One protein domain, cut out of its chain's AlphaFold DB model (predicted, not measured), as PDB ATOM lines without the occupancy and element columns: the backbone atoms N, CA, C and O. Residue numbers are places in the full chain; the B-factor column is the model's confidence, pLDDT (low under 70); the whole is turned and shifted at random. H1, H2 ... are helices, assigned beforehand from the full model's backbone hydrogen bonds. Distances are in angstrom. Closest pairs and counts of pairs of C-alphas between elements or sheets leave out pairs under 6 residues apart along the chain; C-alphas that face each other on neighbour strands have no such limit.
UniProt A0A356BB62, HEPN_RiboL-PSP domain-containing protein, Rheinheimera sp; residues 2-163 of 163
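This is residues 2 to 163 of the 163 residues of the protein "HEPN_RiboL-PSP domain-containing protein" of Rheinheimera sp (UniProt A0A356BB62). One long helix, H2, runs nearly the length of an elongated helical body, with H6 side by side with it and the shorter H1 folded back alongside both, so that these three form a nearly aligned group. Away from H1, the hairpin of H3 and H4 packs on H2: H4 crosses it near its middle, H3 lies by its later part, and H5 packs on H4. Residues 15 to 25, of which 23 to 25 belong to H2, stick out at one end. The printed part has 162 residues with six named helices, H1 to H6 in chain order, and no named strand; its class is all helix. The whole is compact, with a radius of gyration of the C-alphas of 17.2 A, and spans 55 by 35 by 27 A.

H1 covers residues 2 to 14, beginning at C-alpha 2 at (32.975, 44.797, 33.891). H2, residues 23 to 57, is 50.1 A long and ends at C-alpha 57 at (14.865, 50.785, 50.597). H3 covers residues 68 to 79. H4, residues 86 to 105, is 28.1 A long. H5 covers residues 116 to 123. H6, residues 139 to 161, is 32.8 A long and ends at C-alpha 161 at (14.578, 53.341, 34.051).

H2 is the hub, touching four helices. H1, H2, H3 and H6 form a bundle, a group of helices running lengthwise together. H2 touches H6 at a shallow tilt of 13 degrees, the same way, with the closest C-alphas, those of Ala 37 and Ser 142, 5.3 A apart. With residues 26 to 41 alone H2 touches H1, its hairpin partner; the closest C-alphas, those of Phe 10 and Ile 33, are 6.8 A apart. H1 also touches H6, with the C-alphas of Val 7 and Ile 143 closest at 5.9 A. With residues 35 to 42 alone H2 touches H4 at a steep tilt of 58 degrees; Val 39 and Arg 100 have the closest C-alphas, at 5.3 A. H3 touches residues 46 to 53 of H2 at 36 degrees, only just steep, with the C-alphas of Glu 46 and Leu 68 closest at 6.0 A. H3 and H4 form a hairpin, with the C-alphas of Ser 69 and Arg 90 closest at 5.9 A. H4 and H5 form another, with the C-alphas of Val 92 and Leu 122 closest at 6.6 A. H5 and H6 are apart. Every O i to N i+4 pair is within hydrogen-bond range in H1, H3, H5 and H6; in H2 it is 29 of 31 and in H4 14 of 16.

The two C-alphas farthest apart, those of Asp 18 and Asn 61, are 59.0 A apart. The printed part has no cut. The link from H5 to H6, residues 124 to 138, is long; in it residues 128 to 129 pair antiparallel with 136 to 137. Mean pLDDT of the printed part is 81.8; residues 11 to 28, 106 to 113, 130 to 134 and 162 to 163 are under 70.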
ATOM      1  N   ILE A   2      32.072  45.815  33.298       73.62
ATOM      2  CA  ILE A   2      32.975  44.797  33.891       73.62
ATOM      3  C   ILE A   2      32.702  43.353  33.414       73.62
ATOM      4  O   ILE A   2      33.633  42.675  32.994       73.62
ATOM      5  N   LEU A   3      31.445  42.886  33.425       74.38
ATOM      6  CA  LEU A   3      31.108  41.527  32.959       74.38
ATOM      7  C   LEU A   3      31.384  41.322  31.458       74.38
ATOM      8  O   LEU A   3      31.663  40.204  31.049       74.38
ATOM      9  N   LEU A   4      31.318  42.385  30.648       74.56
ATOM     10  CA  LEU A   4      31.621  42.315  29.216       74.56
ATOM     11  C   LEU A   4      33.129  42.152  28.996       74.56
ATOM     12  O   LEU A   4      33.539  41.193  28.357       74.56
ATOM     13  N   ASN A   5      33.938  43.008  29.628       76.12
ATOM     14  CA  ASN A   5      35.399  42.913  29.568       76.12
ATOM     15  C   ASN A   5      35.893  41.543  30.059       76.12
ATOM     16  O   ASN A   5      36.838  40.985  29.525       76.12
ATOM     17  N   MET A   6      35.229  40.976  31.070       74.38
ATOM     18  CA  MET A   6      35.543  39.643  31.577       74.38
ATOM     19  C   MET A   6      35.301  38.537  30.537       74.38
ATOM     20  O   MET A   6      36.094  37.604  30.457       74.38
ATOM     21  N   VAL A   7      34.233  38.641  29.736       75.38
ATOM     22  CA  VAL A   7      33.994  37.721  28.610       75.38
ATOM     23  C   VAL A   7      35.105  37.862  27.569       75.38
ATOM     24  O   VAL A   7      35.680  36.850  27.180       75.38
ATOM     25  N   GLU A   8      35.452  39.093  27.186       73.06
ATOM     26  CA  GLU A   8      36.512  39.371  26.204       73.06
ATOM     27  C   GLU A   8      37.872  38.821  26.663       73.06
ATOM     28  O   GLU A   8      38.543  38.121  25.910       73.06
ATOM     29  N   SER A   9      38.249  39.037  27.930       71.06
ATOM     30  CA  SER A   9      39.502  38.508  28.486       71.06
ATOM     31  C   SER A   9      39.539  36.978  28.535       71.06
ATOM     32  O   SER A   9      40.599  36.382  28.360       71.06
ATOM     33  N   PHE A  10      38.406  36.314  28.781       75.69
ATOM     34  CA  PHE A  10      38.348  34.849  28.747       75.69
ATOM     35  C   PHE A  10      38.552  34.298  27.338       75.69
ATOM     36  O   PHE A  10      39.260  33.301  27.168       75.69
ATOM     37  N   GLU A  11      37.947  34.938  26.339       69.75
ATOM     38  CA  GLU A  11      38.112  34.578  24.931       69.75
ATOM     39  C   GLU A  11      39.563  34.826  24.472       69.75
ATOM     40  O   GLU A  11      40.154  33.954  23.839       69.75
ATOM     41  N   GLU A  12      40.183  35.939  24.877       69.81
ATOM     42  CA  GLU A  12      41.580  36.269  24.557       69.81
ATOM     43  C   GLU A  12      42.575  35.254  25.145       69.81
ATOM     44  O   GLU A  12      43.368  34.668  24.406       69.81
ATOM     45  N   VAL A  13      42.504  34.982  26.456       66.44
ATOM     46  CA  VAL A  13      43.454  34.105  27.179       66.44
ATOM     47  C   VAL A  13      43.422  32.656  26.685       66.44
ATOM     48  O   VAL A  13      44.398  31.923  26.837       66.44
ATOM     49  N   THR A  14      42.306  32.228  26.099       64.38
ATOM     50  CA  THR A  14      42.135  30.863  25.581       64.38
ATOM     51  C   THR A  14      42.355  30.751  24.073       64.38
ATOM     52  O   THR A  14      42.364  29.640  23.541       64.38
ATOM     53  N   SER A  15      42.570  31.874  23.381       59.66
ATOM     54  CA  SER A  15      42.834  31.904  21.943       59.66
ATOM     55  C   SER A  15      44.330  31.706  21.639       59.66
ATOM     56  O   SER A  15      45.183  32.469  22.087       59.66
ATOM     57  N   HIS A  16      44.673  30.673  20.863       57.81
ATOM     58  CA  HIS A  16      46.023  30.460  20.320       57.81
ATOM     59  C   HIS A  16      46.069  30.844  18.833       57.81
ATOM     60  O   HIS A  16      45.160  30.504  18.077       57.81
ATOM     61  N   GLN A  17      47.147  31.510  18.396       54.75
ATOM     62  CA  GLN A  17      47.323  31.981  17.007       54.75
ATOM     63  C   GLN A  17      47.340  30.860  15.952       54.75
ATOM     64  O   GLN A  17      47.092  31.129  14.779       54.75
ATOM     65  N   ASP A  18      47.619  29.618  16.348       58.72
ATOM     66  CA  ASP A  18      47.695  28.447  15.471       58.72
ATOM     67  C   ASP A  18      46.571  27.418  15.715       58.72
ATOM     68  O   ASP A  18      46.553  26.361  15.085       58.72
ATOM     69  N   GLY A  19      45.631  27.711  16.623       50.72
ATOM     70  CA  GLY A  19      44.549  26.796  17.001       50.72
ATOM     71  C   GLY A  19      44.993  25.554  17.789       50.72
ATOM     72  O   GLY A  19      44.183  24.645  17.974       50.72
ATOM     73  N   SER A  20      46.253  25.485  18.242       49.50
ATOM     74  CA  SER A  20      46.769  24.366  19.038       49.50
ATOM     75  C   SER A  20      46.512  24.549  20.544       49.50
ATOM     76  O   SER A  20      46.360  25.663  21.041       49.50
ATOM     77  N   PHE A  21      46.443  23.433  21.282       49.66
ATOM     78  CA  PHE A  21      46.170  23.413  22.725       49.66
ATOM     79  C   PHE A  21      47.358  22.818  23.498       49.66
ATOM     80  O   PHE A  21      47.685  21.640  23.342       49.66
ATOM     81  N   SER A  22      47.980  23.597  24.389       46.47
ATOM     82  CA  SER A  22      48.945  23.082  25.373       46.47
ATOM     83  C   SER A  22      48.202  22.459  26.566       46.47
ATOM     84  O   SER A  22      47.780  23.169  27.477       46.47
ATOM     85  N   VAL A  23      48.109  21.129  26.606       49.69
ATOM     86  CA  VAL A  23      47.305  20.331  27.562       49.69
ATOM     87  C   VAL A  23      47.484  20.704  29.054       49.69
ATOM     88  O   VAL A  23      46.533  20.592  29.825       49.69
ATOM     89  N   THR A  24      48.664  21.163  29.495       49.59
ATOM     90  CA  THR A  24      48.969  21.375  30.931       49.59
ATOM     91  C   THR A  24      48.712  22.805  31.433       49.59
ATOM     92  O   THR A  24      48.073  22.972  32.471       49.59
ATOM     93  N   ASN A  25      49.134  23.845  30.701       52.03
ATOM     94  CA  ASN A  25      48.819  25.247  31.043       52.03
ATOM     95  C   ASN A  25      47.319  25.561  30.876       52.03
ATOM     96  O   ASN A  25      46.759  26.384  31.600       52.03
ATOM     97  N   ASP A  26      46.657  24.835  29.977       64.00
ATOM     98  CA  ASP A  26      45.236  24.954  29.668       64.00
ATOM     99  C   ASP A  26      44.334  24.445  30.809       64.00
ATOM    100  O   ASP A  26      43.288  25.024  31.086       64.00
ATOM    101  N   LEU A  27      44.755  23.423  31.570       66.69
ATOM    102  CA  LEU A  27      43.966  22.917  32.701       66.69
ATOM    103  C   LEU A  27      43.845  23.954  33.831       66.69
ATOM    104  O   LEU A  27      42.752  24.185  34.348       66.69
ATOM    105  N   ILE A  28      44.968  24.580  34.201       69.62
ATOM    106  CA  ILE A  28      45.019  25.602  35.257       69.62
ATOM    107  C   ILE A  28      44.253  26.847  34.807       69.62
ATOM    108  O   ILE A  28      43.432  27.359  35.569       69.62
ATOM    109  N   ALA A  29      44.455  27.287  33.561       71.44
ATOM    110  CA  ALA A  29      43.739  28.422  32.986       71.44
ATOM    111  C   ALA A  29      42.221  28.179  32.936       71.44
ATOM    112  O   ALA A  29      41.454  29.012  33.411       71.44
ATOM    113  N   ARG A  30      41.765  27.012  32.462       73.94
ATOM    114  CA  ARG A  30      40.332  26.659  32.423       73.94
ATOM    115  C   ARG A  30      39.709  26.562  33.810       73.94
ATOM    116  O   ARG A  30      38.585  27.024  34.003       73.94
ATOM    117  N   ASN A  31      40.428  26.010  34.786       76.75
ATOM    118  CA  ASN A  31      39.963  25.985  36.172       76.75
ATOM    119  C   ASN A  31      39.826  27.412  36.718       76.75
ATOM    120  O   ASN A  31      38.783  27.763  37.267       76.75
ATOM    121  N   ALA A  32      40.836  28.261  36.510       78.75
ATOM    122  CA  ALA A  32      40.796  29.662  36.918       78.75
ATOM    123  C   ALA A  32      39.647  30.427  36.244       78.75
ATOM    124  O   ALA A  32      38.945  31.170  36.927       78.75
ATOM    125  N   ILE A  33      39.393  30.201  34.952       83.12
ATOM    126  CA  ILE A  33      38.272  30.791  34.209       83.12
ATOM    127  C   ILE A  33      36.936  30.334  34.793       83.12
ATOM    128  O   ILE A  33      36.106  31.175  35.124       83.12
ATOM    129  N   SER A  34      36.746  29.029  34.998       85.56
ATOM    130  CA  SER A  34      35.531  28.468  35.602       85.56
ATOM    131  C   SER A  34      35.261  29.062  36.989       85.56
ATOM    132  O   SER A  34      34.158  29.537  37.270       85.56
ATOM    133  N   HIS A  35      36.271  29.089  37.860       86.44
ATOM    134  CA  HIS A  35      36.138  29.644  39.209       86.44
ATOM    135  C   HIS A  35      35.870  31.143  39.184       86.44
ATOM    136  O   HIS A  35      34.965  31.613  39.872       86.44
ATOM    137  N   THR A  36      36.609  31.885  38.359       87.06
ATOM    138  CA  THR A  36      36.408  33.327  38.196       87.06
ATOM    139  C   THR A  36      35.004  33.603  37.669       87.06
ATOM    140  O   THR A  36      34.322  34.453  38.229       87.06
ATOM    141  N   ALA A  37      34.518  32.853  36.675       89.31
ATOM    142  CA  ALA A  37      33.161  32.973  36.151       89.31
ATOM    143  C   ALA A  37      32.117  32.817  37.253       89.31
ATOM    144  O   ALA A  37      31.282  33.700  37.422       89.31
ATOM    145  N   ILE A  38      32.193  31.748  38.046       90.12
ATOM    146  CA  ILE A  38      31.246  31.484  39.138       90.12
ATOM    147  C   ILE A  38      31.310  32.583  40.206       90.12
ATOM    148  O   ILE A  38      30.281  33.134  40.594       90.12
ATOM    149  N   VAL A  39      32.510  32.909  40.690       90.75
ATOM    150  CA  VAL A  39      32.690  33.820  41.830       90.75
ATOM    151  C   VAL A  39      32.402  35.264  41.438       90.75
ATOM    152  O   VAL A  39      31.639  35.941  42.131       90.75
ATOM    153  N   MET A  40      32.991  35.744  40.342       90.56
ATOM    154  CA  MET A  40      32.887  37.146  39.943       90.56
ATOM    155  C   MET A  40      31.502  37.478  39.417       90.56
ATOM    156  O   MET A  40      30.950  38.499  39.814       90.56
ATOM    157  N   SER A  41      30.908  36.625  38.573       92.19
ATOM    158  CA  SER A  41      29.577  36.919  38.031       92.19
ATOM    159  C   SER A  41      28.531  37.000  39.146       92.19
ATOM    160  O   SER A  41      27.758  37.958  39.189       92.19
ATOM    161  N   TYR A  42      28.564  36.063  40.103       94.12
ATOM    162  CA  TYR A  42      27.674  36.088  41.261       94.12
ATOM    163  C   TYR A  42      27.917  37.327  42.129       94.12
ATOM    164  O   TYR A  42      26.968  38.013  42.500       94.12
ATOM    165  N   SER A  43      29.179  37.635  42.442       93.31
ATOM    166  CA  SER A  43      29.519  38.753  43.334       93.31
ATOM    167  C   SER A  43      29.205  40.116  42.713       93.31
ATOM    168  O   SER A  43      28.793  41.026  43.424       93.31
ATOM    169  N   LEU A  44      29.343  40.262  41.392       93.50
ATOM    170  CA  LEU A  44      28.965  41.483  40.679       93.50
ATOM    171  C   LEU A  44      27.447  41.674  40.656       93.50
ATOM    172  O   LEU A  44      26.977  42.784  40.898       93.50
ATOM    173  N   LEU A  45      26.680  40.601  40.433       95.38
ATOM    174  CA  LEU A  45      25.220  40.654  40.534       95.38
ATOM    175  C   LEU A  45      24.772  40.989  41.965       95.38
ATOM    176  O   LEU A  45      23.869  41.798  42.166       95.38
ATOM    177  N   GLU A  46      25.428  40.395  42.963       95.25
ATOM    178  CA  GLU A  46      25.192  40.683  44.379       95.25
ATOM    179  C   GLU A  46      25.486  42.142  44.731       95.25
ATOM    180  O   GLU A  46      24.671  42.773  45.401       95.25
ATOM    181  N   GLY A  47      26.610  42.684  44.258       93.88
ATOM    182  CA  GLY A  47      26.983  44.085  44.444       93.88
ATOM    183  C   GLY A  47      25.964  45.039  43.828       93.88
ATOM    184  O   GLY A  47      25.460  45.914  44.526       93.88
ATOM    185  N   PHE A  48      25.585  44.802  42.570       95.12
ATOM    186  CA  PHE A  48      24.581  45.603  41.868       95.12
ATOM    187  C   PHE A  48      23.262  45.681  42.652       95.12
ATOM    188  O   PHE A  48      22.814  46.762  43.022       95.12
ATOM    189  N   PHE A  49      22.664  44.537  43.001       95.69
ATOM    190  CA  PHE A  49      21.384  44.539  43.716       95.69
ATOM    191  C   PHE A  49      21.492  44.991  45.177       95.69
ATOM    192  O   PHE A  49      20.492  45.384  45.779       95.69
ATOM    193  N   HIS A  50      22.684  44.931  45.772       94.75
ATOM    194  CA  HIS A  50      22.927  45.528  47.078       94.75
ATOM    195  C   HIS A  50      22.841  47.050  47.000       94.75
ATOM    196  O   HIS A  50      22.122  47.640  47.802       94.75
ATOM    197  N   GLU A  51      23.521  47.667  46.037       93.81
ATOM    198  CA  GLU A  51      23.468  49.118  45.840       93.81
ATOM    199  C   GLU A  51      22.037  49.586  45.557       93.81
ATOM    200  O   GLU A  51      21.556  50.510  46.212       93.81
ATOM    201  N   GLU A  52      21.316  48.872  44.691       94.56
ATOM    202  CA  GLU A  52      19.904  49.144  44.399       94.56
ATOM    203  C   GLU A  52      19.027  49.065  45.657       94.56
ATOM    204  O   GLU A  52      18.215  49.952  45.927       94.56
ATOM    205  N   PHE A  53      19.212  48.030  46.483       93.88
ATOM    206  CA  PHE A  53      18.460  47.890  47.730       93.88
ATOM    207  C   PHE A  53      18.741  49.035  48.701       93.88
ATOM    208  O   PHE A  53      17.804  49.626  49.237       93.88
ATOM    209  N   GLU A  54      20.011  49.368  48.927       91.88
ATOM    210  CA  GLU A  54      20.380  50.467  49.823       91.88
ATOM    211  C   GLU A  54      19.855  51.808  49.311       91.88
ATOM    212  O   GLU A  54      19.475  52.655  50.116       91.88
ATOM    213  N   TYR A  55      19.779  52.001  47.995       90.75
ATOM    214  CA  TYR A  55      19.234  53.216  47.402       90.75
ATOM    215  C   TYR A  55      17.712  53.323  47.593       90.75
ATOM    216  O   TYR A  55      17.227  54.300  48.171       90.75
ATOM    217  N   TYR A  56      16.945  52.311  47.172       89.38
ATOM    218  CA  TYR A  56      15.476  52.382  47.143       89.38
ATOM    219  C   TYR A  56      14.794  52.045  48.475       89.38
ATOM    220  O   TYR A  56      13.662  52.479  48.724       89.38
ATOM    221  N   MET A  57      15.461  51.291  49.352       87.25
ATOM    222  CA  MET A  57      14.865  50.785  50.597       87.25
ATOM    223  C   MET A  57      15.343  51.518  51.853       87.25
ATOM    224  O   MET A  57      14.805  51.261  52.934       87.25
ATOM    225  N   LYS A  58      16.277  52.476  51.733       79.62
ATOM    226  CA  LYS A  58      16.892  53.210  52.860       79.62
ATOM    227  C   LYS A  58      15.896  53.724  53.901       79.62
ATOM    228  O   LYS A  58      16.146  53.645  55.099       79.62
ATOM    229  N   ASN A  59      14.759  54.244  53.441       79.75
ATOM    230  CA  ASN A  59      13.757  54.893  54.290       79.75
ATOM    231  C   ASN A  59      12.589  53.969  54.675       79.75
ATOM    232  O   ASN A  59      11.631  54.421  55.297       79.75
ATOM    233  N   LYS A  60      12.632  52.686  54.295       81.06
ATOM    234  CA  LYS A  60      11.492  51.760  54.424       81.06
ATOM    235  C   LYS A  60      11.550  50.858  55.654       81.06
ATOM    236  O   LYS A  60      10.722  49.964  55.782       81.06
ATOM    237  N   ASN A  61      12.508  51.074  56.566       75.38
ATOM    238  CA  ASN A  61      12.743  50.246  57.765       75.38
ATOM    239  C   ASN A  61      12.800  48.730  57.480       75.38
ATOM    240  O   ASN A  61      12.588  47.905  58.371       75.38
ATOM    241  N   GLN A  62      13.087  48.346  56.236       79.44
ATOM    242  CA  GLN A  62      13.050  46.960  55.808       79.44
ATOM    243  C   GLN A  62      14.441  46.357  55.946       79.44
ATOM    244  O   GLN A  62      15.425  46.871  55.416       79.44
ATOM    245  N   ARG A  63      14.536  45.249  56.683       84.94
ATOM    246  CA  ARG A  63      15.809  44.552  56.866       84.94
ATOM    247  C   ARG A  63      16.280  43.983  55.530       84.94
ATOM    248  O   ARG A  63      15.545  43.222  54.901       84.94
ATOM    249  N   LYS A  64      17.530  44.272  55.164       87.56
ATOM    250  CA  LYS A  64      18.164  43.704  53.975       87.56
ATOM    251  C   LYS A  64      18.137  42.166  54.003       87.56
ATOM    252  O   LYS A  64      18.638  41.568  54.968       87.56
ATOM    253  N   PRO A  65      17.580  41.506  52.971       91.12
ATOM    254  CA  PRO A  65      17.657  40.059  52.828       91.12
ATOM    255  C   PRO A  65      19.105  39.561  52.755       91.12
ATOM    256  O   PRO A  65      19.973  40.209  52.175       91.12
ATOM    257  N   LYS A  66      19.362  38.381  53.331       87.75
ATOM    258  CA  LYS A  66      20.693  37.747  53.291       87.75
ATOM    259  C   LYS A  66      20.997  37.060  51.961       87.75
ATOM    260  O   LYS A  66      22.157  36.892  51.620       87.75
ATOM    261  N   GLU A  67      19.969  36.593  51.262       91.81
ATOM    262  CA  GLU A  67      20.121  35.833  50.021       91.81
ATOM    263  C   GLU A  67      19.897  36.749  48.819       91.81
ATOM    264  O   GLU A  67      18.918  37.497  48.799       91.81
ATOM    265  N   LEU A  68      20.763  36.656  47.803       95.06
ATOM    266  CA  LEU A  68      20.667  37.469  46.589       95.06
ATOM    267  C   LEU A  68      19.306  37.319  45.897       95.06
ATOM    268  O   LEU A  68      18.680  38.304  45.524       95.06
ATOM    269  N   SER A  69      18.789  36.096  45.783       94.81
ATOM    270  CA  SER A  69      17.469  35.865  45.192       94.81
ATOM    271  C   SER A  69      16.342  36.554  45.972       94.81
ATOM    272  O   SER A  69      15.405  37.077  45.368       94.81
ATOM    273  N   ALA A  70      16.413  36.591  47.304       93.88
ATOM    274  CA  ALA A  70      15.444  37.298  48.139       93.88
ATOM    275  C   ALA A  70      15.590  38.827  48.029       93.88
ATOM    276  O   ALA A  70      14.584  39.539  48.011       93.88
ATOM    277  N   LEU A  71      16.827  39.316  47.906       95.06
ATOM    278  CA  LEU A  71      17.142  40.723  47.661       95.06
ATOM    279  C   LEU A  71      16.499  41.210  46.358       95.06
ATOM    280  O   LEU A  71      15.722  42.161  46.379       95.06
ATOM    281  N   ILE A  72      16.727  40.482  45.260       96.06
ATOM    282  CA  ILE A  72      16.143  40.788  43.948       96.06
ATOM    283  C   ILE A  72      14.615  40.744  44.022       96.06
ATOM    284  O   ILE A  72      13.958  41.683  43.596       96.06
ATOM    285  N   ASN A  73      14.027  39.706  44.631       94.88
ATOM    286  CA  ASN A  73      12.567  39.621  44.793       94.88
ATOM    287  C   ASN A  73      11.969  40.826  45.529       94.88
ATOM    288  O   ASN A  73      10.872  41.262  45.192       94.88
ATOM    289  N   THR A  74      12.674  41.342  46.538       94.19
ATOM    290  CA  THR A  74      12.204  42.506  47.295       94.19
ATOM    291  C   THR A  74      12.152  43.742  46.405       94.19
ATOM    292  O   THR A  74      11.135  44.429  46.391       94.19
ATOM    293  N   LEU A  75      13.200  43.974  45.612       94.69
ATOM    294  CA  LEU A  75      13.259  45.078  44.654       94.69
ATOM    295  C   LEU A  75      12.218  44.936  43.537       94.69
ATOM    296  O   LEU A  75      11.500  45.885  43.245       94.69
ATOM    297  N   LEU A  76      12.060  43.740  42.967       95.06
ATOM    298  CA  LEU A  76      11.030  43.482  41.956       95.06
ATOM    299  C   LEU A  76       9.623  43.773  42.484       95.06
ATOM    300  O   LEU A  76       8.824  44.405  41.796       95.06
ATOM    301  N   HIS A  77       9.325  43.350  43.714       93.00
ATOM    302  CA  HIS A  77       8.043  43.635  44.349       93.00
ATOM    303  C   HIS A  77       7.855  45.132  44.606       93.00
ATOM    304  O   HIS A  77       6.781  45.668  44.340       93.00
ATOM    305  N   GLU A  78       8.889  45.803  45.111       92.12
ATOM    306  CA  GLU A  78       8.864  47.238  45.377       92.12
ATOM    307  C   GLU A  78       8.540  48.044  44.115       92.12
ATOM    308  O   GLU A  78       7.633  48.873  44.107       92.12
ATOM    309  N   HIS A  79       9.230  47.733  43.024       92.19
ATOM    310  CA  HIS A  79       9.060  48.403  41.742       92.19
ATOM    311  C   HIS A  79       7.864  47.885  40.929       92.19
ATOM    312  O   HIS A  79       7.555  48.431  39.873       92.19
ATOM    313  N   LYS A  80       7.168  46.843  41.407       92.75
ATOM    314  CA  LYS A  80       6.101  46.131  40.677       92.75
ATOM    315  C   LYS A  80       6.552  45.625  39.296       92.75
ATOM    316  O   LYS A  80       5.766  45.599  38.351       92.75
ATOM    317  N   ILE A  81       7.807  45.191  39.194       93.31
ATOM    318  CA  ILE A  81       8.426  44.659  37.973       93.31
ATOM    319  C   ILE A  81       8.370  43.127  37.982       93.31
ATOM    320  O   ILE A  81       8.479  42.478  39.025       93.31
ATOM    321  N   SER A  82       8.251  42.530  36.796       91.75
ATOM    322  CA  SER A  82       8.473  41.102  36.579       91.75
ATOM    323  C   SER A  82       9.610  40.903  35.583       91.75
ATOM    324  O   SER A  82       9.598  41.524  34.525       91.75
ATOM    325  N   LEU A  83      10.567  40.034  35.914       94.06
ATOM    326  CA  LEU A  83      11.613  39.618  34.980       94.06
ATOM    327  C   LEU A  83      11.186  38.349  34.241       94.06
ATOM    328  O   LEU A  83      10.564  37.442  34.812       94.06
ATOM    329  N   LYS A  84      11.588  38.245  32.980       94.25
ATOM    330  CA  LYS A  84      11.400  37.076  32.134       94.25
ATOM    331  C   LYS A  84      12.002  35.840  32.792       94.25
ATOM    332  O   LYS A  84      13.126  35.863  33.295       94.25
ATOM    333  N   ASP A  85      11.226  34.755  32.795       92.88
ATOM    334  CA  ASP A  85      11.609  33.441  33.325       92.88
ATOM    335  C   ASP A  85      12.172  33.475  34.761       92.88
ATOM    336  O   ASP A  85      12.942  32.600  35.174       92.88
ATOM    337  N   TRP A  86      11.750  34.463  35.563       93.81
ATOM    338  CA  TRP A  86      12.325  34.736  36.881       93.81
ATOM    339  C   TRP A  86      12.338  33.520  37.809       93.81
ATOM    340  O   TRP A  86      13.320  33.269  38.505       93.81
ATOM    341  N   ARG A  87      11.283  32.695  37.789       91.88
ATOM    342  CA  ARG A  87      11.218  31.480  38.616       91.88
ATOM    343  C   ARG A  87      12.352  30.502  38.301       91.88
ATOM    344  O   ARG A  87      12.862  29.866  39.222       91.88
ATOM    345  N   LYS A  88      12.735  30.364  37.027       90.62
ATOM    346  CA  LYS A  88      13.858  29.516  36.602       90.62
ATOM    347  C   LYS A  88      15.184  30.177  36.973       90.62
ATOM    348  O   LYS A  88      16.000  29.550  37.644       90.62
ATOM    349  N   ARG A  89      15.355  31.457  36.632       92.69
ATOM    350  CA  ARG A  89      16.567  32.243  36.927       92.69
ATOM    351  C   ARG A  89      16.893  32.309  38.415       92.69
ATOM    352  O   ARG A  89      18.042  32.133  38.802       92.69
ATOM    353  N   ARG A  90      15.877  32.434  39.269       93.44
ATOM    354  CA  ARG A  90      16.017  32.348  40.726       93.44
ATOM    355  C   ARG A  90      16.687  31.046  41.163       93.44
ATOM    356  O   ARG A  90      17.615  31.084  41.963       93.44
ATOM    357  N   LYS A  91      16.237  29.900  40.636       91.00
ATOM    358  CA  LYS A  91      16.829  28.596  40.977       91.00
ATOM    359  C   LYS A  91      18.290  28.508  40.532       91.00
ATOM    360  O   LYS A  91      19.097  27.919  41.243       91.00
ATOM    361  N   VAL A  92      18.625  29.109  39.389       89.88
ATOM    362  CA  VAL A  92      20.007  29.201  38.896       89.88
ATOM    363  C   VAL A  92      20.864  30.057  39.833       89.88
ATOM    364  O   VAL A  92      21.938  29.616  40.222       89.88
ATOM    365  N   ILE A  93      20.380  31.220  40.283       93.38
ATOM    366  CA  ILE A  93      21.079  32.061  41.276       93.38
ATOM    367  C   ILE A  93      21.324  31.289  42.580       93.38
ATOM    368  O   ILE A  93      22.437  31.296  43.107       93.38
ATOM    369  N   ASP A  94      20.305  30.592  43.087       91.25
ATOM    370  CA  ASP A  94      20.421  29.813  44.321       91.25
ATOM    371  C   ASP A  94      21.434  28.661  44.174       91.25
ATOM    372  O   ASP A  94      22.203  28.399  45.101       91.25
ATOM    373  N   LEU A  95      21.482  28.009  43.004       88.75
ATOM    374  CA  LEU A  95      22.492  27.000  42.674       88.75
ATOM    375  C   LEU A  95      23.897  27.610  42.604       88.75
ATOM    376  O   LEU A  95      24.835  27.075  43.194       88.75
ATOM    377  N   LEU A  96      24.053  28.743  41.921       89.50
ATOM    378  CA  LEU A  96      25.339  29.418  41.771       89.50
ATOM    379  C   LEU A  96      25.920  29.858  43.103       89.50
ATOM    380  O   LEU A  96      27.130  29.786  43.277       89.50
ATOM    381  N   ARG A  97      25.080  30.235  44.069       90.88
ATOM    382  CA  ARG A  97      25.524  30.483  45.442       90.88
ATOM    383  C   ARG A  97      26.214  29.259  46.044       90.88
ATOM    384  O   ARG A  97      27.255  29.402  46.680       90.88
ATOM    385  N   VAL A  98      25.650  28.064  45.848       87.19
ATOM    386  CA  VAL A  98      26.241  26.803  46.328       87.19
ATOM    387  C   VAL A  98      27.575  26.546  45.631       87.19
ATOM    388  O   VAL A  98      28.572  26.310  46.310       87.19
ATOM    389  N   LEU A  99      27.620  26.674  44.299       87.00
ATOM    390  CA  LEU A  99      28.852  26.500  43.520       87.00
ATOM    391  C   LEU A  99      29.935  27.508  43.938       87.00
ATOM    392  O   LEU A  99      31.077  27.131  44.179       87.00
ATOM    393  N   ARG A 100      29.572  28.783  44.091       88.88
ATOM    394  CA  ARG A 100      30.459  29.869  44.531       88.88
ATOM    395  C   ARG A 100      31.012  29.609  45.920       88.88
ATOM    396  O   ARG A 100      32.205  29.790  46.131       88.88
ATOM    397  N   ASN A 101      30.177  29.167  46.854       86.50
ATOM    398  CA  ASN A 101      30.629  28.831  48.200       86.50
ATOM    399  C   ASN A 101      31.582  27.632  48.192       86.50
ATOM    400  O   ASN A 101      32.591  27.686  48.887       86.50
ATOM    401  N   ALA A 102      31.327  26.603  47.378       81.62
ATOM    402  CA  ALA A 102      32.264  25.493  47.213       81.62
ATOM    403  C   ALA A 102      33.624  25.989  46.688       81.62
ATOM    404  O   ALA A 102      34.652  25.739  47.305       81.62
ATOM    405  N   VAL A 103      33.628  26.798  45.623       83.50
ATOM    406  CA  VAL A 103      34.858  27.381  45.059       83.50
ATOM    407  C   VAL A 103      35.616  28.227  46.091       83.50
ATOM    408  O   VAL A 103      36.824  28.063  46.244       83.50
ATOM    409  N   VAL A 104      34.926  29.113  46.818       82.81
ATOM    410  CA  VAL A 104      35.550  30.031  47.789       82.81
ATOM    411  C   VAL A 104      36.086  29.294  49.016       82.81
ATOM    412  O   VAL A 104      37.178  29.605  49.484       82.81
ATOM    413  N   HIS A 105      35.340  28.325  49.548       79.06
ATOM    414  CA  HIS A 105      35.708  27.640  50.789       79.06
ATOM    415  C   HIS A 105      36.622  26.427  50.582       79.06
ATOM    416  O   HIS A 105      37.199  25.941  51.551       79.06
ATOM    417  N   CYS A 106      36.806  25.969  49.342       68.44
ATOM    418  CA  CYS A 106      37.653  24.822  49.014       68.44
ATOM    419  C   CYS A 106      38.844  25.192  48.110       68.44
ATOM    420  O   CYS A 106      39.267  24.375  47.300       68.44
ATOM    421  N   ASN A 107      39.405  26.405  48.235       66.44
ATOM    422  CA  ASN A 107      40.594  26.862  47.487       66.44
ATOM    423  C   ASN A 107      40.481  26.717  45.957       66.44
ATOM    424  O   ASN A 107      41.433  26.323  45.286       66.44
ATOM    425  N   GLY A 108      39.316  27.026  45.387       61.38
ATOM    426  CA  GLY A 108      39.092  26.839  43.958       61.38
ATOM    427  C   GLY A 108      38.928  25.369  43.588       61.38
ATOM    428  O   GLY A 108      39.435  24.932  42.565       61.38
ATOM    429  N   ILE A 109      38.258  24.587  44.430       66.81
ATOM    430  CA  ILE A 109      37.865  23.221  44.102       66.81
ATOM    431  C   ILE A 109      36.356  23.111  44.258       66.81
ATOM    432  O   ILE A 109      35.803  23.290  45.338       66.81
ATOM    433  N   ILE A 110      35.680  22.786  43.165       69.94
ATOM    434  CA  ILE A 110      34.298  22.328  43.224       69.94
ATOM    435  C   ILE A 110      34.354  20.897  43.778       69.94
ATOM    436  O   ILE A 110      34.919  20.011  43.143       69.94
ATOM    437  N   GLY A 111      33.870  20.681  45.001       62.78
ATOM    438  CA  GLY A 111      33.897  19.355  45.626       62.78
ATOM    439  C   GLY A 111      33.084  18.322  44.835       62.78
ATOM    440  O   GLY A 111      32.113  18.662  44.160       62.78
ATOM    441  N   SER A 112      33.449  17.044  44.943       58.72
ATOM    442  CA  SER A 112      32.702  15.932  44.332       58.72
ATOM    443  C   SER A 112      31.294  15.750  44.914       58.72
ATOM    444  O   SER A 112      30.453  15.121  44.280       58.72
ATOM    445  N   GLU A 113      31.019  16.336  46.084       65.50
ATOM    446  CA  GLU A 113      29.719  16.313  46.771       65.50
ATOM    447  C   GLU A 113      28.657  17.217  46.122       65.50
ATOM    448  O   GLU A 113      27.514  17.267  46.578       65.50
ATOM    449  N   ILE A 114      29.007  17.948  45.058       75.00
ATOM    450  CA  ILE A 114      28.024  18.734  44.315       75.00
ATOM    451  C   ILE A 114      27.079  17.807  43.560       75.00
ATOM    452  O   ILE A 114      27.493  16.959  42.771       75.00
ATOM    453  N   ASP A 115      25.787  18.040  43.768       79.38
ATOM    454  CA  ASP A 115      24.697  17.365  43.074       79.38
ATOM    455  C   ASP A 115      24.692  17.742  41.580       79.38
ATOM    456  O   ASP A 115      24.069  18.721  41.146       79.38
ATOM    457  N   LYS A 116      25.458  16.980  40.791       79.19
ATOM    458  CA  LYS A 116      25.606  17.160  39.339       79.19
ATOM    459  C   LYS A 116      24.279  16.986  38.605       79.19
ATOM    460  O   LYS A 116      24.021  17.723  37.655       79.19
ATOM    461  N   GLU A 117      23.423  16.075  39.063       81.50
ATOM    462  CA  GLU A 117      22.111  15.840  38.454       81.50
ATOM    463  C   GLU A 117      21.192  17.043  38.649       81.50
ATOM    464  O   GLU A 117      20.594  17.527  37.689       81.50
ATOM    465  N   LYS A 118      21.170  17.632  39.847       82.25
ATOM    466  CA  LYS A 118      20.442  18.884  40.082       82.25
ATOM    467  C   LYS A 118      20.989  20.047  39.258       82.25
ATOM    468  O   LYS A 118      20.214  20.880  38.786       82.25
ATOM    469  N   CYS A 119      22.309  20.124  39.064       82.62
ATOM    470  CA  CYS A 119      22.902  21.128  38.174       82.62
ATOM    471  C   CYS A 119      22.397  20.945  36.740       82.62
ATOM    472  O   CYS A 119      21.946  21.905  36.117       82.62
ATOM    473  N   LYS A 120      22.415  19.704  36.250       84.56
ATOM    474  CA  LYS A 120      21.949  19.342  34.915       84.56
ATOM    475  C   LYS A 120      20.459  19.609  34.723       84.56
ATOM    476  O   LYS A 120      20.078  20.170  33.704       84.56
ATOM    477  N   GLU A 121      19.619  19.288  35.704       84.31
ATOM    478  CA  GLU A 121      18.179  19.566  35.658       84.31
ATOM    479  C   GLU A 121      17.896  21.073  35.553       84.31
ATOM    480  O   GLU A 121      17.100  21.514  34.723       84.31
ATOM    481  N   LEU A 122      18.567  21.885  36.378       82.12
ATOM    482  CA  LEU A 122      18.327  23.330  36.435       82.12
ATOM    483  C   LEU A 122      18.880  24.077  35.220       82.12
ATOM    484  O   LEU A 122      18.266  25.047  34.763       82.12
ATOM    485  N   MET A 123      20.018  23.623  34.702       78.19
ATOM    486  CA  MET A 123      20.687  24.235  33.555       78.19
ATOM    487  C   MET A 123      20.216  23.639  32.219       78.19
ATOM    488  O   MET A 123      20.398  24.267  31.183       78.19
ATOM    489  N   GLY A 124      19.539  22.486  32.244       79.50
ATOM    490  CA  GLY A 124      19.027  21.763  31.073       79.50
ATOM    491  C   GLY A 124      20.055  20.860  30.385       79.50
ATOM    492  O   GLY A 124      19.717  20.180  29.419       79.50
ATOM    493  N   GLU A 125      21.296  20.844  30.862       78.94
ATOM    494  CA  GLU A 125      22.420  20.123  30.267       78.94
ATOM    495  C   GLU A 125      23.579  19.978  31.255       78.94
ATOM    496  O   GLU A 125      23.636  20.685  32.262       78.94
ATOM    497  N   ASP A 126      24.508  19.059  30.970       79.50
ATOM    498  CA  ASP A 126      25.721  18.946  31.775       79.50
ATOM    499  C   ASP A 126      26.618  20.163  31.517       79.50
ATOM    500  O   ASP A 126      27.051  20.433  30.391       79.50
ATOM    501  N   ILE A 127      26.842  20.937  32.574       78.00
ATOM    502  CA  ILE A 127      27.644  22.157  32.528       78.00
ATOM    503  C   ILE A 127      29.110  21.896  32.873       78.00
ATOM    504  O   ILE A 127      29.926  22.807  32.709       78.00
ATOM    505  N   PHE A 128      29.445  20.697  33.362       81.19
ATOM    506  CA  PHE A 128      30.782  20.373  33.829       81.19
ATOM    507  C   PHE A 128      31.580  19.590  32.779       81.19
ATOM    508  O   PHE A 128      31.098  18.621  32.201       81.19
ATOM    509  N   GLU A 129      32.838  19.973  32.551       72.00
ATOM    510  CA  GLU A 129      33.784  19.130  31.819       72.00
ATOM    511  C   GLU A 129      34.191  17.935  32.692       72.00
ATOM    512  O   GLU A 129      34.451  18.080  33.892       72.00
ATOM    513  N   SER A 130      34.231  16.748  32.081       57.09
ATOM    514  CA  SER A 130      34.396  15.445  32.727       57.09
ATOM    515  C   SER A 130      35.737  15.308  33.451       57.09
ATOM    516  O   SER A 130      36.716  14.805  32.901       57.09
ATOM    517  N   SER A 131      35.787  15.711  34.714       56.22
ATOM    518  CA  SER A 131      36.758  15.172  35.656       56.22
ATOM    519  C   SER A 131      35.989  14.529  36.812       56.22
ATOM    520  O   SER A 131      35.095  15.139  37.412       56.22
ATOM    521  N   GLU A 132      36.273  13.252  37.076       56.38
ATOM    522  CA  GLU A 132      35.608  12.459  38.120       56.38
ATOM    523  C   GLU A 132      35.821  13.040  39.524       56.38
ATOM    524  O   GLU A 132      35.079  12.706  40.446       56.38
ATOM    525  N   HIS A 133      36.808  13.923  39.701       61.09
ATOM    526  CA  HIS A 133      37.229  14.403  41.017       61.09
ATOM    527  C   HIS A 133      37.033  15.909  41.218       61.09
ATOM    528  O   HIS A 133      36.771  16.327  42.342       61.09
ATOM    529  N   TYR A 134      37.079  16.713  40.151       69.62
ATOM    530  CA  TYR A 134      37.023  18.178  40.216       69.62
ATOM    531  C   TYR A 134      36.168  18.742  39.068       69.62
ATOM    532  O   TYR A 134      36.692  19.026  37.983       69.62
ATOM    533  N   PRO A 135      34.841  18.860  39.246       75.31
ATOM    534  CA  PRO A 135      33.963  19.416  38.227       75.31
ATOM    535  C   PRO A 135      34.382  20.853  37.899       75.31
ATOM    536  O   PRO A 135      34.715  21.628  38.791       75.31
ATOM    537  N   ARG A 136      34.348  21.229  36.623       80.75
ATOM    538  CA  ARG A 136      34.635  22.601  36.181       80.75
ATOM    539  C   ARG A 136      33.721  22.988  35.040       80.75
ATOM    540  O   ARG A 136      33.380  22.132  34.234       80.75
ATOM    541  N   LEU A 137      33.357  24.256  34.938       81.75
ATOM    542  CA  LEU A 137      32.637  24.743  33.771       81.75
ATOM    543  C   LEU A 137      33.560  24.724  32.549       81.75
ATOM    544  O   LEU A 137      34.735  25.078  32.653       81.75
ATOM    545  N   SER A 138      33.024  24.367  31.383       81.38
ATOM    546  CA  SER A 138      33.720  24.660  30.126       81.38
ATOM    547  C   SER A 138      33.819  26.174  29.913       81.38
ATOM    548  O   SER A 138      33.080  26.955  30.527       81.38
ATOM    549  N   LEU A 139      34.697  26.617  29.010       80.38
ATOM    550  CA  LEU A 139      34.780  28.033  28.633       80.38
ATOM    551  C   LEU A 139      33.422  28.564  28.144       80.38
ATOM    552  O   LEU A 139      32.947  29.593  28.621       80.38
ATOM    553  N   ALA A 140      32.754  27.820  27.256       82.38
ATOM    554  CA  ALA A 140      31.442  28.195  26.731       82.38
ATOM    555  C   ALA A 140      30.401  28.361  27.852       82.38
ATOM    556  O   ALA A 140      29.608  29.303  27.841       82.38
ATOM    557  N   ARG A 141      30.435  27.484  28.865       86.31
ATOM    558  CA  ARG A 141      29.542  27.565  30.031       86.31
ATOM    559  C   ARG A 141      29.881  28.725  30.947       86.31
ATOM    560  O   ARG A 141      28.972  29.410  31.404       86.31
ATOM    561  N   SER A 142      31.166  28.973  31.164       87.12
ATOM    562  CA  SER A 142      31.661  30.118  31.926       87.12
ATOM    563  C   SER A 142      31.173  31.434  31.317       87.12
ATOM    564  O   SER A 142      30.614  32.275  32.018       87.12
ATOM    565  N   ILE A 143      31.289  31.582  29.995       86.88
ATOM    566  CA  ILE A 143      30.809  32.761  29.265       86.88
ATOM    567  C   ILE A 143      29.279  32.857  29.310       86.88
ATOM    568  O   ILE A 143      28.736  33.924  29.596       86.88
ATOM    569  N   SER A 144      28.568  31.752  29.062       89.50
ATOM    570  CA  SER A 144      27.100  31.723  29.109       89.50
ATOM    571  C   SER A 144      26.564  32.141  30.476       89.50
ATOM    572  O   SER A 144      25.584  32.877  30.548       89.50
ATOM    573  N   LEU A 145      27.217  31.703  31.553       90.38
ATOM    574  CA  LEU A 145      26.877  32.081  32.918       90.38
ATOM    575  C   LEU A 145      27.029  33.592  33.145       90.38
ATOM    576  O   LEU A 145      26.114  34.242  33.647       90.38
ATOM    577  N   VAL A 146      28.175  34.154  32.751       91.38
ATOM    578  CA  VAL A 146      28.450  35.593  32.873       91.38
ATOM    579  C   VAL A 146      27.409  36.412  32.103       91.38
ATOM    580  O   VAL A 146      26.876  37.388  32.636       91.38
ATOM    581  N   ARG A 147      27.074  35.988  30.877       91.69
ATOM    582  CA  ARG A 147      26.039  36.623  30.046       91.69
ATOM    583  C   ARG A 147      24.655  36.544  30.692       91.69
ATOM    584  O   ARG A 147      23.952  37.549  30.707       91.69
ATOM    585  N   GLU A 148      24.286  35.398  31.263       91.88
ATOM    586  CA  GLU A 148      22.990  35.222  31.929       91.88
ATOM    587  C   GLU A 148      22.841  36.174  33.119       91.88
ATOM    588  O   GLU A 148      21.854  36.905  33.198       91.88
ATOM    589  N   LEU A 149      23.833  36.239  34.015       93.25
ATOM    590  CA  LEU A 149      23.746  37.128  35.177       93.25
ATOM    591  C   LEU A 149      23.775  38.608  34.782       93.25
ATOM    592  O   LEU A 149      23.046  39.403  35.372       93.25
ATOM    593  N   LYS A 150      24.549  38.971  33.749       93.81
ATOM    594  CA  LYS A 150      24.492  40.318  33.166       93.81
ATOM    595  C   LYS A 150      23.078  40.634  32.668       93.81
ATOM    596  O   LYS A 150      22.563  41.696  32.992       93.81
ATOM    597  N   SER A 151      22.441  39.705  31.952       94.88
ATOM    598  CA  SER A 151      21.099  39.919  31.393       94.88
ATOM    599  C   SER A 151      20.040  40.181  32.465       94.88
ATOM    600  O   SER A 151      19.139  40.978  32.239       94.88
ATOM    601  N   ILE A 152      20.168  39.571  33.650       95.44
ATOM    602  CA  ILE A 152      19.267  39.825  34.785       95.44
ATOM    603  C   ILE A 152      19.415  41.266  35.280       95.44
ATOM    604  O   ILE A 152      18.411  41.923  35.547       95.44
ATOM    605  N   ALA A 153      20.655  41.747  35.409       94.44
ATOM    606  CA  ALA A 153      20.923  43.122  35.818       94.44
ATOM    607  C   ALA A 153      20.460  44.128  34.755       94.44
ATOM    608  O   ALA A 153      19.820  45.113  35.106       94.44
ATOM    609  N   ASP A 154      20.736  43.859  33.473       94.44
ATOM    610  CA  ASP A 154      20.309  44.716  32.361       94.44
ATOM    611  C   ASP A 154      18.778  44.815  32.297       94.44
ATOM    612  O   ASP A 154      18.238  45.914  32.280       94.44
ATOM    613  N   GLU A 155      18.073  43.680  32.322       95.56
ATOM    614  CA  GLU A 155      16.611  43.641  32.221       95.56
ATOM    615  C   GLU A 155      15.940  44.360  33.396       95.56
ATOM    616  O   GLU A 155      14.966  45.090  33.216       95.56
ATOM    617  N   TYR A 156      16.481  44.194  34.605       95.56
ATOM    618  CA  TYR A 156      16.018  44.949  35.763       95.56
ATOM    619  C   TYR A 156      16.299  46.452  35.612       95.56
ATOM    620  O   TYR A 156      15.399  47.256  35.843       95.56
ATOM    621  N   ALA A 157      17.513  46.840  35.210       93.06
ATOM    622  CA  ALA A 157      17.884  48.245  35.058       93.06
ATOM    623  C   ALA A 157      17.023  48.940  33.995       93.06
ATOM    624  O   ALA A 157      16.526  50.037  34.230       93.06
ATOM    625  N   GLU A 158      16.792  48.279  32.859       93.31
ATOM    626  CA  GLU A 158      15.862  48.747  31.833       93.31
ATOM    627  C   GLU A 158      14.464  48.929  32.420       93.31
ATOM    628  O   GLU A 158      13.889  50.008  32.304       93.31
ATOM    629  N   ALA A 159      13.933  47.919  33.110       91.56
ATOM    630  CA  ALA A 159      12.598  47.996  33.683       91.56
ATOM    631  C   ALA A 159      12.448  49.129  34.714       91.56
ATOM    632  O   ALA A 159      11.389  49.742  34.754       91.56
ATOM    633  N   VAL A 160      13.483  49.438  35.504       89.25
ATOM    634  CA  VAL A 160      13.461  50.541  36.483       89.25
ATOM    635  C   VAL A 160      13.601  51.916  35.827       89.25
ATOM    636  O   VAL A 160      12.944  52.851  36.266       89.25
ATOM    637  N   ILE A 161      14.414  52.061  34.774       84.75
ATOM    638  CA  ILE A 161      14.578  53.341  34.051       84.75
ATOM    639  C   ILE A 161      13.254  53.822  33.439       84.75
ATOM    640  O   ILE A 161      13.037  55.026  33.311       84.75
ATOM    641  N   TRP A 162      12.379  52.893  33.050       69.31
ATOM    642  CA  TRP A 162      11.082  53.194  32.441       69.31
ATOM    643  C   TRP A 162       9.920  53.320  33.453       69.31
ATOM    644  O   TRP A 162       8.766  53.383  33.017       69.31
ATOM    645  N   LEU A 163      10.198  53.356  34.766       69.19
ATOM    646  CA  LEU A 163       9.224  53.650  35.835       69.19
ATOM    647  C   LEU A 163       9.135  55.146  36.154       69.19
ATOM    648  O   LEU A 163       7.996  55.595  36.427       69.19
TER     649      LEU A 163